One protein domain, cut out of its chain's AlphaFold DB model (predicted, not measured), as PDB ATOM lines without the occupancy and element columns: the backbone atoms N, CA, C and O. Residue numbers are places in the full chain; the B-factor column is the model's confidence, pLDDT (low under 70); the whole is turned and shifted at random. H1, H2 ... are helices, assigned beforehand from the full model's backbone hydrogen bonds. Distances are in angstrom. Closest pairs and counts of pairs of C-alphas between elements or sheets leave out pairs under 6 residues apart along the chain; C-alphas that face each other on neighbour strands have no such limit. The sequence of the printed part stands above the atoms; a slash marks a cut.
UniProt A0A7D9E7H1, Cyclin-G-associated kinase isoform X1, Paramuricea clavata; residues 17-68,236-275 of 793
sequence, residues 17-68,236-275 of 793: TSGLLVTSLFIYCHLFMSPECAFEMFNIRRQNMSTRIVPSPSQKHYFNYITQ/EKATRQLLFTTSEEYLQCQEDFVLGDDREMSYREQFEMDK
ATOM      1  N   THR A  17      88.765 -32.544   6.857       90.81
ATOM      2  CA  THR A  17      87.415 -33.110   7.054       90.81
ATOM      3  C   THR A  17      87.422 -34.640   7.141       90.81
ATOM      4  O   THR A  17      86.688 -35.212   7.942       90.81
ATOM      5  N   SER A  18      88.277 -35.315   6.360       91.69
ATOM      6  CA  SER A  18      88.470 -36.766   6.492       91.69
ATOM      7  C   SER A  18      89.132 -37.130   7.821       91.69
ATOM      8  O   SER A  18      88.696 -38.085   8.454       91.69
ATOM      9  N   GLY A  19      90.137 -36.365   8.255       91.19
ATOM     10  CA  GLY A  19      90.808 -36.557   9.540       91.19
ATOM     11  C   GLY A  19      89.871 -36.398  10.729       91.19
ATOM     12  O   GLY A  19      89.882 -37.249  11.611       91.19
ATOM     13  N   LEU A  20      89.008 -35.375  10.719       93.31
ATOM     14  CA  LEU A  20      87.990 -35.169  11.753       93.31
ATOM     15  C   LEU A  20      87.076 -36.395  11.878       93.31
ATOM     16  O   LEU A  20      86.981 -36.967  12.956       93.31
ATOM     17  N   LEU A  21      86.491 -36.867  10.770       93.44
ATOM     18  CA  LEU A  21      85.587 -38.024  10.795       93.44
ATOM     19  C   LEU A  21      86.292 -39.329  11.211       93.44
ATOM     20  O   LEU A  21      85.728 -40.119  11.963       93.44
ATOM     21  N   VAL A  22      87.522 -39.555  10.739       92.19
ATOM     22  CA  VAL A  22      88.330 -40.732  11.098       92.19
ATOM     23  C   VAL A  22      88.718 -40.710  12.583       92.19
ATOM     24  O   VAL A  22      88.606 -41.726  13.261       92.19
ATOM     25  N   THR A  23      89.095 -39.546  13.111       92.12
ATOM     26  CA  THR A  23      89.414 -39.357  14.535       92.12
ATOM     27  C   THR A  23      88.178 -39.579  15.405       92.12
ATOM     28  O   THR A  23      88.242 -40.336  16.371       92.12
ATOM     29  N   SER A  24      87.026 -39.017  15.023       92.25
ATOM     30  CA  SER A  24      85.748 -39.272  15.700       92.25
ATOM     31  C   SER A  24      85.382 -40.760  15.709       92.25
ATOM     32  O   SER A  24      84.893 -41.250  16.720       92.25
ATOM     33  N   LEU A  25      85.652 -41.494  14.622       91.56
ATOM     34  CA  LEU A  25      85.448 -42.944  14.554       91.56
ATOM     35  C   LEU A  25      86.382 -43.710  15.510       91.56
ATOM     36  O   LEU A  25      85.940 -44.658  16.153       91.56
ATOM     37  N   PHE A  26      87.648 -43.305  15.641       90.38
ATOM     38  CA  PHE A  26      88.583 -43.938  16.579       90.38
ATOM     39  C   PHE A  26      88.170 -43.752  18.044       90.38
ATOM     40  O   PHE A  26      88.252 -44.703  18.821       90.38
ATOM     41  N   ILE A  27      87.681 -42.561  18.402       89.31
ATOM     42  CA  ILE A  27      87.130 -42.279  19.737       89.31
ATOM     43  C   ILE A  27      85.842 -43.096  19.945       89.31
ATOM     44  O   ILE A  27      85.715 -43.797  20.944       89.31
ATOM     45  N   TYR A  28      84.929 -43.102  18.963       88.69
ATOM     46  CA  TYR A  28      83.671 -43.868  19.003       88.69
ATOM     47  C   TYR A  28      83.861 -45.382  19.150       88.69
ATOM     48  O   TYR A  28      83.018 -46.053  19.739       88.69
ATOM     49  N   CYS A  29      84.961 -45.931  18.637       88.62
ATOM     50  CA  CYS A  29      85.307 -47.341  18.798       88.62
ATOM     51  C   CYS A  29      86.189 -47.635  20.026       88.62
ATOM     52  O   CYS A  29      86.724 -48.739  20.119       88.62
ATOM     53  N   HIS A  30      86.378 -46.680  20.947       85.06
ATOM     54  CA  HIS A  30      87.237 -46.825  22.132       85.06
ATOM     55  C   HIS A  30      88.666 -47.306  21.784       85.06
ATOM     56  O   HIS A  30      89.230 -48.187  22.444       85.06
ATOM     57  N   LEU A  31      89.248 -46.774  20.699       86.19
ATOM     58  CA  LEU A  31      90.642 -47.045  20.320       86.19
ATOM     59  C   LEU A  31      91.629 -46.108  21.038       86.19
ATOM     60  O   LEU A  31      92.743 -46.522  21.343       86.19
ATOM     61  N   PHE A  32      91.210 -44.872  21.321       84.19
ATOM     62  CA  PHE A  32      91.967 -43.869  22.074       84.19
ATOM     63  C   PHE A  32      91.029 -43.104  23.006       84.19
ATOM     64  O   PHE A  32      89.890 -42.827  22.625       84.19
ATOM     65  N   MET A  33      91.527 -42.705  24.179       77.56
ATOM     66  CA  MET A  33      90.816 -41.792  25.083       77.56
ATOM     67  C   MET A  33      91.150 -40.322  24.791       77.56
ATOM     68  O   MET A  33      90.259 -39.472  24.822       77.56
ATOM     69  N   SER A  34      92.409 -40.014  24.446       85.69
ATOM     70  CA  SER A  34      92.810 -38.675  23.988       85.69
ATOM     71  C   SER A  34      92.472 -38.464  22.501       85.69
ATOM     72  O   SER A  34      92.959 -39.218  21.645       85.69
ATOM     73  N   PRO A  35      91.708 -37.411  22.151       88.50
ATOM     74  CA  PRO A  35      91.439 -37.072  20.757       88.50
ATOM     75  C   PRO A  35      92.686 -36.573  20.010       88.50
ATOM     76  O   PRO A  35      92.793 -36.765  18.798       88.50
ATOM     77  N   GLU A  36      93.665 -35.989  20.709       87.56
ATOM     78  CA  GLU A  36      94.952 -35.579  20.137       87.56
ATOM     79  C   GLU A  36      95.747 -36.784  19.628       87.56
ATOM     80  O   GLU A  36      96.271 -36.743  18.514       87.56
ATOM     81  N   CYS A  37      95.806 -37.867  20.413       86.69
ATOM     82  CA  CYS A  37      96.498 -39.099  20.023       86.69
ATOM     83  C   CYS A  37      95.821 -39.757  18.811       86.69
ATOM     84  O   CYS A  37      96.491 -40.129  17.844       86.69
ATOM     85  N   ALA A  38      94.483 -39.810  18.811       89.00
ATOM     86  CA  ALA A  38      93.699 -40.313  17.685       89.00
ATOM     87  C   ALA A  38      93.922 -39.501  16.391       89.00
ATOM     88  O   ALA A  38      94.070 -40.084  15.310       89.00
ATOM     89  N   PHE A  39      94.000 -38.166  16.486       90.12
ATOM     90  CA  PHE A  39      94.276 -37.305  15.332       90.12
ATOM     91  C   PHE A  39      95.729 -37.428  14.851       90.12
ATOM     92  O   PHE A  39      95.996 -37.393  13.646       90.12
ATOM     93  N   GLU A  40      96.686 -37.617  15.762       86.69
ATOM     94  CA  GLU A  40      98.086 -37.798  15.381       86.69
ATOM     95  C   GLU A  40      98.326 -39.137  14.672       86.69
ATOM     96  O   GLU A  40      99.062 -39.175  13.684       86.69
ATOM     97  N   MET A  41      97.628 -40.209  15.065       86.88
ATOM     98  CA  MET A  41      97.645 -41.453  14.292       86.88
ATOM     99  C   MET A  41      97.133 -41.235  12.859       86.88
ATOM    100  O   MET A  41      97.734 -41.753  11.914       86.88
ATOM    101  N   PHE A  42      96.074 -40.436  12.660       88.94
ATOM    102  CA  PHE A  42      95.622 -40.068  11.312       88.94
ATOM    103  C   PHE A  42      96.708 -39.307  10.534       88.94
ATOM    104  O   PHE A  42      96.984 -39.668   9.388       88.94
ATOM    105  N   ASN A  43      97.358 -38.308  11.146       88.19
ATOM    106  CA  ASN A  43      98.467 -37.568  10.527       88.19
ATOM    107  C   ASN A  43      99.597 -38.511  10.068       88.19
ATOM    108  O   ASN A  43     100.030 -38.428   8.919       88.19
ATOM    109  N   ILE A  44     100.045 -39.428  10.933       86.25
ATOM    110  CA  ILE A  44     101.171 -40.332  10.651       86.25
ATOM    111  C   ILE A  44     100.796 -41.392   9.602       86.25
ATOM    112  O   ILE A  44     101.575 -41.671   8.690       86.25
ATOM    113  N   ARG A  45      99.587 -41.964   9.673       86.25
ATOM    114  CA  ARG A  45      99.112 -42.962   8.697       86.25
ATOM    115  C   ARG A  45      98.811 -42.352   7.317       86.25
ATOM    116  O   ARG A  45      98.748 -43.089   6.331       86.25
ATOM    117  N   ARG A  46      98.652 -41.028   7.189       84.00
ATOM    118  CA  ARG A  46      98.332 -40.353   5.917       84.00
ATOM    119  C   ARG A  46      99.590 -39.995   5.112       84.00
ATOM    120  O   ARG A  46      99.920 -38.828   4.925       84.00
ATOM    121  N   GLN A  47     100.223 -41.021   4.541       58.47
ATOM    122  CA  GLN A  47     101.547 -41.020   3.876       58.47
ATOM    123  C   GLN A  47     101.812 -39.993   2.743       58.47
ATOM    124  O   GLN A  47     102.938 -39.905   2.269       58.47
ATOM    125  N   ASN A  48     100.829 -39.190   2.320       62.25
ATOM    126  CA  ASN A  48     100.955 -38.202   1.233       62.25
ATOM    127  C   ASN A  48     100.851 -36.738   1.712       62.25
ATOM    128  O   ASN A  48     100.486 -35.850   0.939       62.25
ATOM    129  N   MET A  49     101.117 -36.466   2.994       63.91
ATOM    130  CA  MET A  49     100.909 -35.144   3.587       63.91
ATOM    131  C   MET A  49     102.226 -34.420   3.905       63.91
ATOM    132  O   MET A  49     102.844 -34.644   4.937       63.91
ATOM    133  N   SER A  50     102.634 -33.481   3.042       62.88
ATOM    134  CA  SER A  50     103.864 -32.679   3.222       62.88
ATOM    135  C   SER A  50     103.823 -31.683   4.395       62.88
ATOM    136  O   SER A  50     104.811 -31.005   4.659       62.88
ATOM    137  N   THR A  51     102.678 -31.541   5.064       71.44
ATOM    138  CA  THR A  51     102.426 -30.576   6.145       71.44
ATOM    139  C   THR A  51     101.502 -31.209   7.182       71.44
ATOM    140  O   THR A  51     100.373 -31.554   6.832       71.44
ATOM    141  N   ARG A  52     101.942 -31.324   8.441       81.19
ATOM    142  CA  ARG A  52     101.115 -31.820   9.556       81.19
ATOM    143  C   ARG A  52      99.868 -30.947   9.720       81.19
ATOM    144  O   ARG A  52      99.984 -29.722   9.751       81.19
ATOM    145  N   ILE A  53      98.694 -31.564   9.833       85.75
ATOM    146  CA  ILE A  53      97.444 -30.849  10.113       85.75
ATOM    147  C   ILE A  53      97.231 -30.788  11.617       85.75
ATOM    148  O   ILE A  53      97.509 -31.743  12.340       85.75
ATOM    149  N   VAL A  54      96.704 -29.657  12.072       87.19
ATOM    150  CA  VAL A  54      96.247 -29.455  13.444       87.19
ATOM    151  C   VAL A  54      94.770 -29.054  13.366       87.19
ATOM    152  O   VAL A  54      94.455 -28.155  12.579       87.19
ATOM    153  N   PRO A  55      93.859 -29.711  14.108       91.44
ATOM    154  CA  PRO A  55      92.461 -29.297  14.172       91.44
ATOM    155  C   PRO A  55      92.343 -27.932  14.860       91.44
ATOM    156  O   PRO A  55      93.142 -27.604  15.745       91.44
ATOM    157  N   SER A  56      91.350 -27.136  14.462       92.69
ATOM    158  CA  SER A  56      91.083 -25.847  15.108       92.69
ATOM    159  C   SER A  56      90.622 -26.032  16.564       92.69
ATOM    160  O   SER A  56      90.136 -27.112  16.911       92.69
ATOM    161  N   PRO A  57      90.756 -25.015  17.434       94.00
ATOM    162  CA  PRO A  57      90.260 -25.085  18.810       94.00
ATOM    163  C   PRO A  57      88.792 -25.521  18.899       94.00
ATOM    164  O   PRO A  57      88.475 -26.466  19.621       94.00
ATOM    165  N   SER A  58      87.922 -24.955  18.058       94.75
ATOM    166  CA  SER A  58      86.516 -25.367  17.982       94.75
ATOM    167  C   SER A  58      86.372 -26.849  17.610       94.75
ATOM    168  O   SER A  58      85.605 -27.572  18.236       94.75
ATOM    169  N   GLN A  59      87.153 -27.361  16.652       94.38
ATOM    170  CA  GLN A  59      87.127 -28.787  16.289       94.38
ATOM    171  C   GLN A  59      87.578 -29.700  17.440       94.38
ATOM    172  O   GLN A  59      87.024 -30.786  17.603       94.38
ATOM    173  N   LYS A  60      88.526 -29.254  18.276       92.88
ATOM    174  CA  LYS A  60      88.907 -29.971  19.504       92.88
ATOM    175  C   LYS A  60      87.779 -29.988  20.534       92.88
ATOM    176  O   LYS A  60      87.547 -31.028  21.138       92.88
ATOM    177  N   HIS A  61      87.025 -28.896  20.685       92.19
ATOM    178  CA  HIS A  61      85.833 -28.890  21.544       92.19
ATOM    179  C   HIS A  61      84.805 -29.938  21.092       92.19
ATOM    180  O   HIS A  61      84.299 -30.684  21.926       92.19
ATOM    181  N   TYR A  62      84.571 -30.084  19.782       94.19
ATOM    182  CA  TYR A  62      83.692 -31.140  19.261       94.19
ATOM    183  C   TYR A  62      84.239 -32.557  19.486       94.19
ATOM    184  O   TYR A  62      83.453 -33.469  19.738       94.19
ATOM    185  N   PHE A  63      85.560 -32.768  19.463       93.19
ATOM    186  CA  PHE A  63      86.119 -34.047  19.908       93.19
ATOM    187  C   PHE A  63      85.865 -34.298  21.396       93.19
ATOM    188  O   PHE A  63      85.431 -35.390  21.746       93.19
ATOM    189  N   ASN A  64      86.050 -33.293  22.256       91.25
ATOM    190  CA  ASN A  64      85.780 -33.419  23.691       91.25
ATOM    191  C   ASN A  64      84.296 -33.710  23.973       91.25
ATOM    192  O   ASN A  64      84.000 -34.551  24.818       91.25
ATOM    193  N   TYR A  65      83.369 -33.103  23.223       91.75
ATOM    194  CA  TYR A  65      81.937 -33.431  23.274       91.75
ATOM    195  C   TYR A  65      81.662 -34.898  22.912       91.75
ATOM    196  O   TYR A  65      80.886 -35.569  23.590       91.75
ATOM    197  N   ILE A  66      82.318 -35.420  21.868       90.19
ATOM    198  CA  ILE A  66      82.205 -36.828  21.462       90.19
ATOM    199  C   ILE A  66      82.764 -37.746  22.558       90.19
ATOM    200  O   ILE A  66      82.072 -38.671  22.978       90.19
ATOM    201  N   THR A  67      83.962 -37.464  23.077       88.69
ATOM    202  CA  THR A  67      84.575 -38.217  24.183       88.69
ATOM    203  C   THR A  67      83.688 -38.210  25.433       88.69
ATOM    204  O   THR A  67      83.510 -39.255  26.055       88.69
ATOM    205  N   GLN A  68      83.073 -37.074  25.777       87.69
ATOM    206  CA  GLN A  68      82.138 -36.971  26.901       87.69
ATOM    207  C   GLN A  68      80.886 -37.833  26.685       87.69
ATOM    208  O   GLN A  68      80.540 -38.605  27.570       87.69
ATOM    209  N   GLU A 236      76.711 -50.554  21.765       68.38
ATOM    210  CA  GLU A 236      77.563 -51.505  22.515       68.38
ATOM    211  C   GLU A 236      78.430 -52.421  21.623       68.38
ATOM    212  O   GLU A 236      79.407 -53.010  22.077       68.38
ATOM    213  N   LYS A 237      78.084 -52.562  20.336       68.88
ATOM    214  CA  LYS A 237      78.845 -53.354  19.359       68.88
ATOM    215  C   LYS A 237      80.034 -52.597  18.761       68.88
ATOM    216  O   LYS A 237      80.806 -53.212  18.032       68.88
ATOM    217  N   ALA A 238      80.174 -51.296  19.022       74.81
ATOM    218  CA  ALA A 238      81.212 -50.418  18.487       74.81
ATOM    219  C   ALA A 238      82.564 -50.606  19.205       74.81
ATOM    220  O   ALA A 238      83.092 -49.687  19.818       74.81
ATOM    221  N   THR A 239      83.135 -51.807  19.139       80.56
ATOM    222  CA  THR A 239      84.430 -52.100  19.770       80.56
ATOM    223  C   THR A 239      85.603 -51.802  18.835       80.56
ATOM    224  O   THR A 239      85.486 -51.904  17.611       80.56
ATOM    225  N   ARG A 240      86.781 -51.524  19.411       82.44
ATOM    226  CA  ARG A 240      88.048 -51.300  18.683       82.44
ATOM    227  C   ARG A 240      88.390 -52.393  17.665       82.44
ATOM    228  O   ARG A 240      88.992 -52.098  16.638       82.44
ATOM    229  N   GLN A 241      87.940 -53.629  17.892       79.44
ATOM    230  CA  GLN A 241      88.138 -54.755  16.970       79.44
ATOM    231  C   GLN A 241      87.434 -54.586  15.610       79.44
ATOM    232  O   GLN A 241      87.814 -55.258  14.660       79.44
ATOM    233  N   LEU A 242      86.437 -53.700  15.478       84.62
ATOM    234  CA  LEU A 242      85.791 -53.409  14.187       84.62
ATOM    235  C   LEU A 242      86.696 -52.665  13.197       84.62
ATOM    236  O   LEU A 242      86.409 -52.672  12.002       84.62
ATOM    237  N   LEU A 243      87.744 -51.999  13.685       87.19
ATOM    238  CA  LEU A 243      88.637 -51.180  12.863       87.19
ATOM    239  C   LEU A 243      89.743 -51.995  12.176       87.19
ATOM    240  O   LEU A 243      90.399 -51.474  11.277       87.19
ATOM    241  N   PHE A 244      89.943 -53.251  12.584       88.56
ATOM    242  CA  PHE A 244      91.067 -54.091  12.173       88.56
ATOM    243  C   PHE A 244      90.581 -55.434  11.630       88.56
ATOM    244  O   PHE A 244      89.592 -56.000  12.095       88.56
ATOM    245  N   THR A 245      91.302 -55.986  10.655       88.25
ATOM    246  CA  THR A 245      90.972 -57.301  10.079       88.25
ATOM    247  C   THR A 245      91.521 -58.438  10.942       88.25
ATOM    248  O   THR A 245      90.959 -59.536  10.971       88.25
ATOM    249  N   THR A 246      92.626 -58.190  11.653       87.19
ATOM    250  CA  THR A 246      93.333 -59.182  12.475       87.19
ATOM    251  C   THR A 246      93.726 -58.612  13.838       87.19
ATOM    252  O   THR A 246      93.879 -57.403  13.991       87.19
ATOM    253  N   SER A 247      93.929 -59.487  14.829       84.12
ATOM    254  CA  SER A 247      94.426 -59.063  16.148       84.12
ATOM    255  C   SER A 247      95.868 -58.547  16.097       84.12
ATOM    256  O   SER A 247      96.227 -57.700  16.904       84.12
ATOM    257  N   GLU A 248      96.674 -59.031  15.149       86.25
ATOM    258  CA  GLU A 248      98.066 -58.603  14.954       86.25
ATOM    259  C   GLU A 248      98.141 -57.144  14.481       86.25
ATOM    260  O   GLU A 248      98.890 -56.337  15.019       86.25
ATOM    261  N   GLU A 249      97.292 -56.781  13.516       87.75
ATOM    262  CA  GLU A 249      97.164 -55.414  12.999       87.75
ATOM    263  C   GLU A 249      96.779 -54.418  14.106       87.75
ATOM    264  O   GLU A 249      97.307 -53.305  14.156       87.75
ATOM    265  N   TYR A 250      95.900 -54.842  15.020       85.00
ATOM    266  CA  TYR A 250      95.533 -54.078  16.209       85.00
ATOM    267  C   TYR A 250      96.698 -53.944  17.204       85.00
ATOM    268  O   TYR A 250      96.966 -52.833  17.658       85.00
ATOM    269  N   LEU A 251      97.412 -55.032  17.519       84.12
ATOM    270  CA  LEU A 251      98.552 -54.998  18.444       84.12
ATOM    271  C   LEU A 251      99.679 -54.100  17.917       84.12
ATOM    272  O   LEU A 251     100.138 -53.229  18.649       84.12
ATOM    273  N   GLN A 252     100.036 -54.205  16.633       85.19
ATOM    274  CA  GLN A 252     100.997 -53.291  16.001       85.19
ATOM    275  C   GLN A 252     100.527 -51.830  16.095       85.19
ATOM    276  O   GLN A 252     101.301 -50.935  16.422       85.19
ATOM    277  N   CYS A 253      99.237 -51.573  15.855       84.19
ATOM    278  CA  CYS A 253      98.663 -50.238  16.002       84.19
ATOM    279  C   CYS A 253      98.737 -49.719  17.451       84.19
ATOM    280  O   CYS A 253      98.940 -48.523  17.668       84.19
ATOM    281  N   GLN A 254      98.588 -50.604  18.438       80.00
ATOM    282  CA  GLN A 254      98.725 -50.271  19.852       80.00
ATOM    283  C   GLN A 254     100.188 -49.977  20.222       80.00
ATOM    284  O   GLN A 254     100.449 -49.000  20.923       80.00
ATOM    285  N   GLU A 255     101.138 -50.773  19.721       80.62
ATOM    286  CA  GLU A 255     102.575 -50.574  19.932       80.62
ATOM    287  C   GLU A 255     103.086 -49.253  19.350       80.62
ATOM    288  O   GLU A 255     103.821 -48.541  20.039       80.62
ATOM    289  N   ASP A 256     102.655 -48.912  18.133       80.56
ATOM    290  CA  ASP A 256     103.098 -47.725  17.401       80.56
ATOM    291  C   ASP A 256     102.497 -46.404  17.940       80.56
ATOM    292  O   ASP A 256     103.164 -45.370  17.892       80.56
ATOM    293  N   PHE A 257     101.231 -46.408  18.397       75.56
ATOM    294  CA  PHE A 257     100.449 -45.168  18.590       75.56
ATOM    295  C   PHE A 257      99.790 -44.982  19.964       75.56
ATOM    296  O   PHE A 257      99.490 -43.845  20.325       75.56
ATOM    297  N   VAL A 258      99.533 -46.045  20.731       67.81
ATOM    298  CA  VAL A 258      98.797 -45.941  22.006       67.81
ATOM    299  C   VAL A 258      99.785 -45.759  23.160       67.81
ATOM    300  O   VAL A 258     100.720 -46.550  23.311       67.81
ATOM    301  N   LEU A 259      99.590 -44.721  23.981       63.59
ATOM    302  CA  LEU A 259     100.420 -44.436  25.162       63.59
ATOM    303  C   LEU A 259     100.225 -45.500  26.254       63.59
ATOM    304  O   LEU A 259      99.173 -46.128  26.325       63.59
ATOM    305  N   GLY A 260     101.229 -45.701  27.116       55.38
ATOM    306  CA  GLY A 260     101.228 -46.772  28.128       55.38
ATOM    307  C   GLY A 260      99.979 -46.805  29.021       55.38
ATOM    308  O   GLY A 260      99.413 -47.876  29.227       55.38
ATOM    309  N   ASP A 261      99.496 -45.642  29.457       55.88
ATOM    310  CA  ASP A 261      98.314 -45.532  30.324       55.88
ATOM    311  C   ASP A 261      97.013 -45.954  29.605       55.88
ATOM    312  O   ASP A 261      96.180 -46.664  30.174       55.88
ATOM    313  N   ASP A 262      96.878 -45.615  28.316       56.50
ATOM    314  CA  ASP A 262      95.769 -46.075  27.465       56.50
ATOM    315  C   ASP A 262      95.866 -47.591  27.174       56.50
ATOM    316  O   ASP A 262      94.841 -48.254  26.985       56.50
ATOM    317  N   ARG A 263      97.076 -48.184  27.173       58.44
ATOM    318  CA  ARG A 263      97.248 -49.646  27.026       58.44
ATOM    319  C   ARG A 263      96.693 -50.394  28.234       58.44
ATOM    320  O   ARG A 263      95.925 -51.333  28.042       58.44
ATOM    321  N   GLU A 264      97.026 -49.972  29.452       55.72
ATOM    322  CA  GLU A 264      96.528 -50.592  30.693       55.72
ATOM    323  C   GLU A 264      94.995 -50.539  30.790       55.72
ATOM    324  O   GLU A 264      94.349 -51.548  31.086       55.72
ATOM    325  N   MET A 265      94.383 -49.399  30.447       54.62
ATOM    326  CA  MET A 265      92.921 -49.283  30.355       54.62
ATOM    327  C   MET A 265      92.329 -50.191  29.267       54.62
ATOM    328  O   MET A 265      91.332 -50.871  29.515       54.62
ATOM    329  N   SER A 266      92.968 -50.285  28.096       58.19
ATOM    330  CA  SER A 266      92.551 -51.205  27.032       58.19
ATOM    331  C   SER A 266      92.595 -52.675  27.473       58.19
ATOM    332  O   SER A 266      91.666 -53.430  27.172       58.19
ATOM    333  N   TYR A 267      93.634 -53.089  28.207       59.28
ATOM    334  CA  TYR A 267      93.728 -54.438  28.773       59.28
ATOM    335  C   TYR A 267      92.654 -54.689  29.833       59.28
ATOM    336  O   TYR A 267      92.013 -55.742  29.819       59.28
ATOM    337  N   ARG A 268      92.404 -53.713  30.713       59.56
ATOM    338  CA  ARG A 268      91.371 -53.790  31.752       59.56
ATOM    339  C   ARG A 268      89.966 -53.935  31.170       59.56
ATOM    340  O   ARG A 268      89.203 -54.787  31.613       59.56
ATOM    341  N   GLU A 269      89.641 -53.157  30.144       59.47
ATOM    342  CA  GLU A 269      88.342 -53.209  29.474       59.47
ATOM    343  C   GLU A 269      88.163 -54.501  28.655       59.47
ATOM    344  O   GLU A 269      87.089 -55.101  28.685       59.47
ATOM    345  N   GLN A 270      89.217 -55.005  27.995       60.47
ATOM    346  CA  GLN A 270      89.184 -56.339  27.375       60.47
ATOM    347  C   GLN A 270      88.953 -57.440  28.413       60.47
ATOM    348  O   GLN A 270      88.125 -58.319  28.191       60.47
ATOM    349  N   PHE A 271      89.610 -57.359  29.571       60.38
ATOM    350  CA  PHE A 271      89.405 -58.300  30.670       60.38
ATOM    351  C   PHE A 271      87.968 -58.246  31.224       60.38
ATOM    352  O   PHE A 271      87.386 -59.284  31.546       60.38
ATOM    353  N   GLU A 272      87.353 -57.061  31.294       65.12
ATOM    354  CA  GLU A 272      85.948 -56.904  31.687       65.12
ATOM    355  C   GLU A 272      84.969 -57.416  30.611       65.12
ATOM    356  O   GLU A 272      83.990 -58.086  30.957       65.12
ATOM    357  N   MET A 273      85.253 -57.223  29.317       56.56
ATOM    358  CA  MET A 273      84.471 -57.821  28.223       56.56
ATOM    359  C   MET A 273      84.582 -59.353  28.187       56.56
ATOM    360  O   MET A 273      83.560 -60.031  28.062       56.56
ATOM    361  N   ASP A 274      85.776 -59.918  28.376       61.75
ATOM    362  CA  ASP A 274      85.992 -61.370  28.462       61.75
ATOM    363  C   ASP A 274      85.348 -61.977  29.719       61.75
ATOM    364  O   ASP A 274      84.846 -63.106  29.709       61.75
ATOM    365  N   LYS A 275      85.280 -61.210  30.813       67.25
ATOM    366  CA  LYS A 275      84.512 -61.582  32.003       67.25
ATOM    367  C   LYS A 275      83.006 -61.581  31.721       67.25
ATOM    368  O   LYS A 275      82.331 -62.522  32.143       67.25
TER     369      LYS A 275
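AT A GLANCE: This is residues 17 to 68 and 236 to 275 of the 793 residues of the protein "Cyclin-G-associated kinase isoform X1" of Paramuricea clavata (UniProt A0A7D9E7H1). What does the model look like at first sight? It is two groups of helices set end to end: a triangle of three touching helices, H1, H2 and H3, and beyond it a looser chain of H4, H5 and H6, in which H6 folds back beside H5. What are its make-up and size? The printed part has 92 residues with six named helices, in the order H1 to H6, and no named strand; its class is all helix. It is compact, with a radius of gyration of the C-alphas of 13.5 A and spans of 42 by 28 by 23 A.

HOW THE PARTS SIT: How do the first three helices meet? H1, residues 17 to 28, touches H2, residues 35 to 45, at a steep tilt of 56 degrees, opposite ways, closest at the C-alphas of Thr 23 and Phe 39, 5.3 A apart. H1 also touches H3, residues 57 to 68, at a shallow tilt of 24 degrees, the same way, closest at the C-alphas of Ile 27 and Thr 67, 6.5 A apart. H2 and H3 touch at a steep tilt of 69 degrees, only just short of perpendicular, and their closest C-alphas, of Pro 35 and Phe 63, are 6.2 A apart. How do the later helices stand? H5, residues 247 to 257, is close to H2 but not clearly touching it, about perpendicular at 74 degrees, with the C-alphas of Met 41 and Phe 257 closest at 6.3 A. H6, residues 260 to 275, is close to H5 but not clearly touching, at a shallow tilt of 27 degrees, opposite ways; their closest C-alphas, of Gln 254 and Arg 263, are 7.4 A apart. H4, residues 240 to 243, is close to H1 but not clearly touching, with the C-alphas of Phe 26 and Arg 240 closest at 7.7 A. What do the backbones show? In H1, H2, H3, H5 and H6 every O i to N i+4 pair is within hydrogen-bond range; H4 is too short for such a pair.

IN THESE COORDINATES: Where does the first helix lie? H1 begins at C-alpha 17, (87.415, -33.110, 7.054), and is 16.5 A long. How long are the others? H2 is 15.5 A, H3 16.5 A, H4 5.9 A, H5 15.3 A and H6 22.7 A; H6 ends at C-alpha 275, (84.512, -61.582, 32.003).

THE WHOLE: How far does it reach, and where is it cut? The two C-alphas farthest apart, of Ser 50 and Lys 275, are 45.1 A apart. Residues 69 to 235 are not printed, and C-alphas 68 and 236 are 15.9 A apart across the cut. Which link is long, and where is confidence low? The link from H2 to H3, 11 residues, is long. The mean pLDDT of the printed part is 80.4, and residues 47 to 50, 236 to 237 and 258 to 275 are under 70.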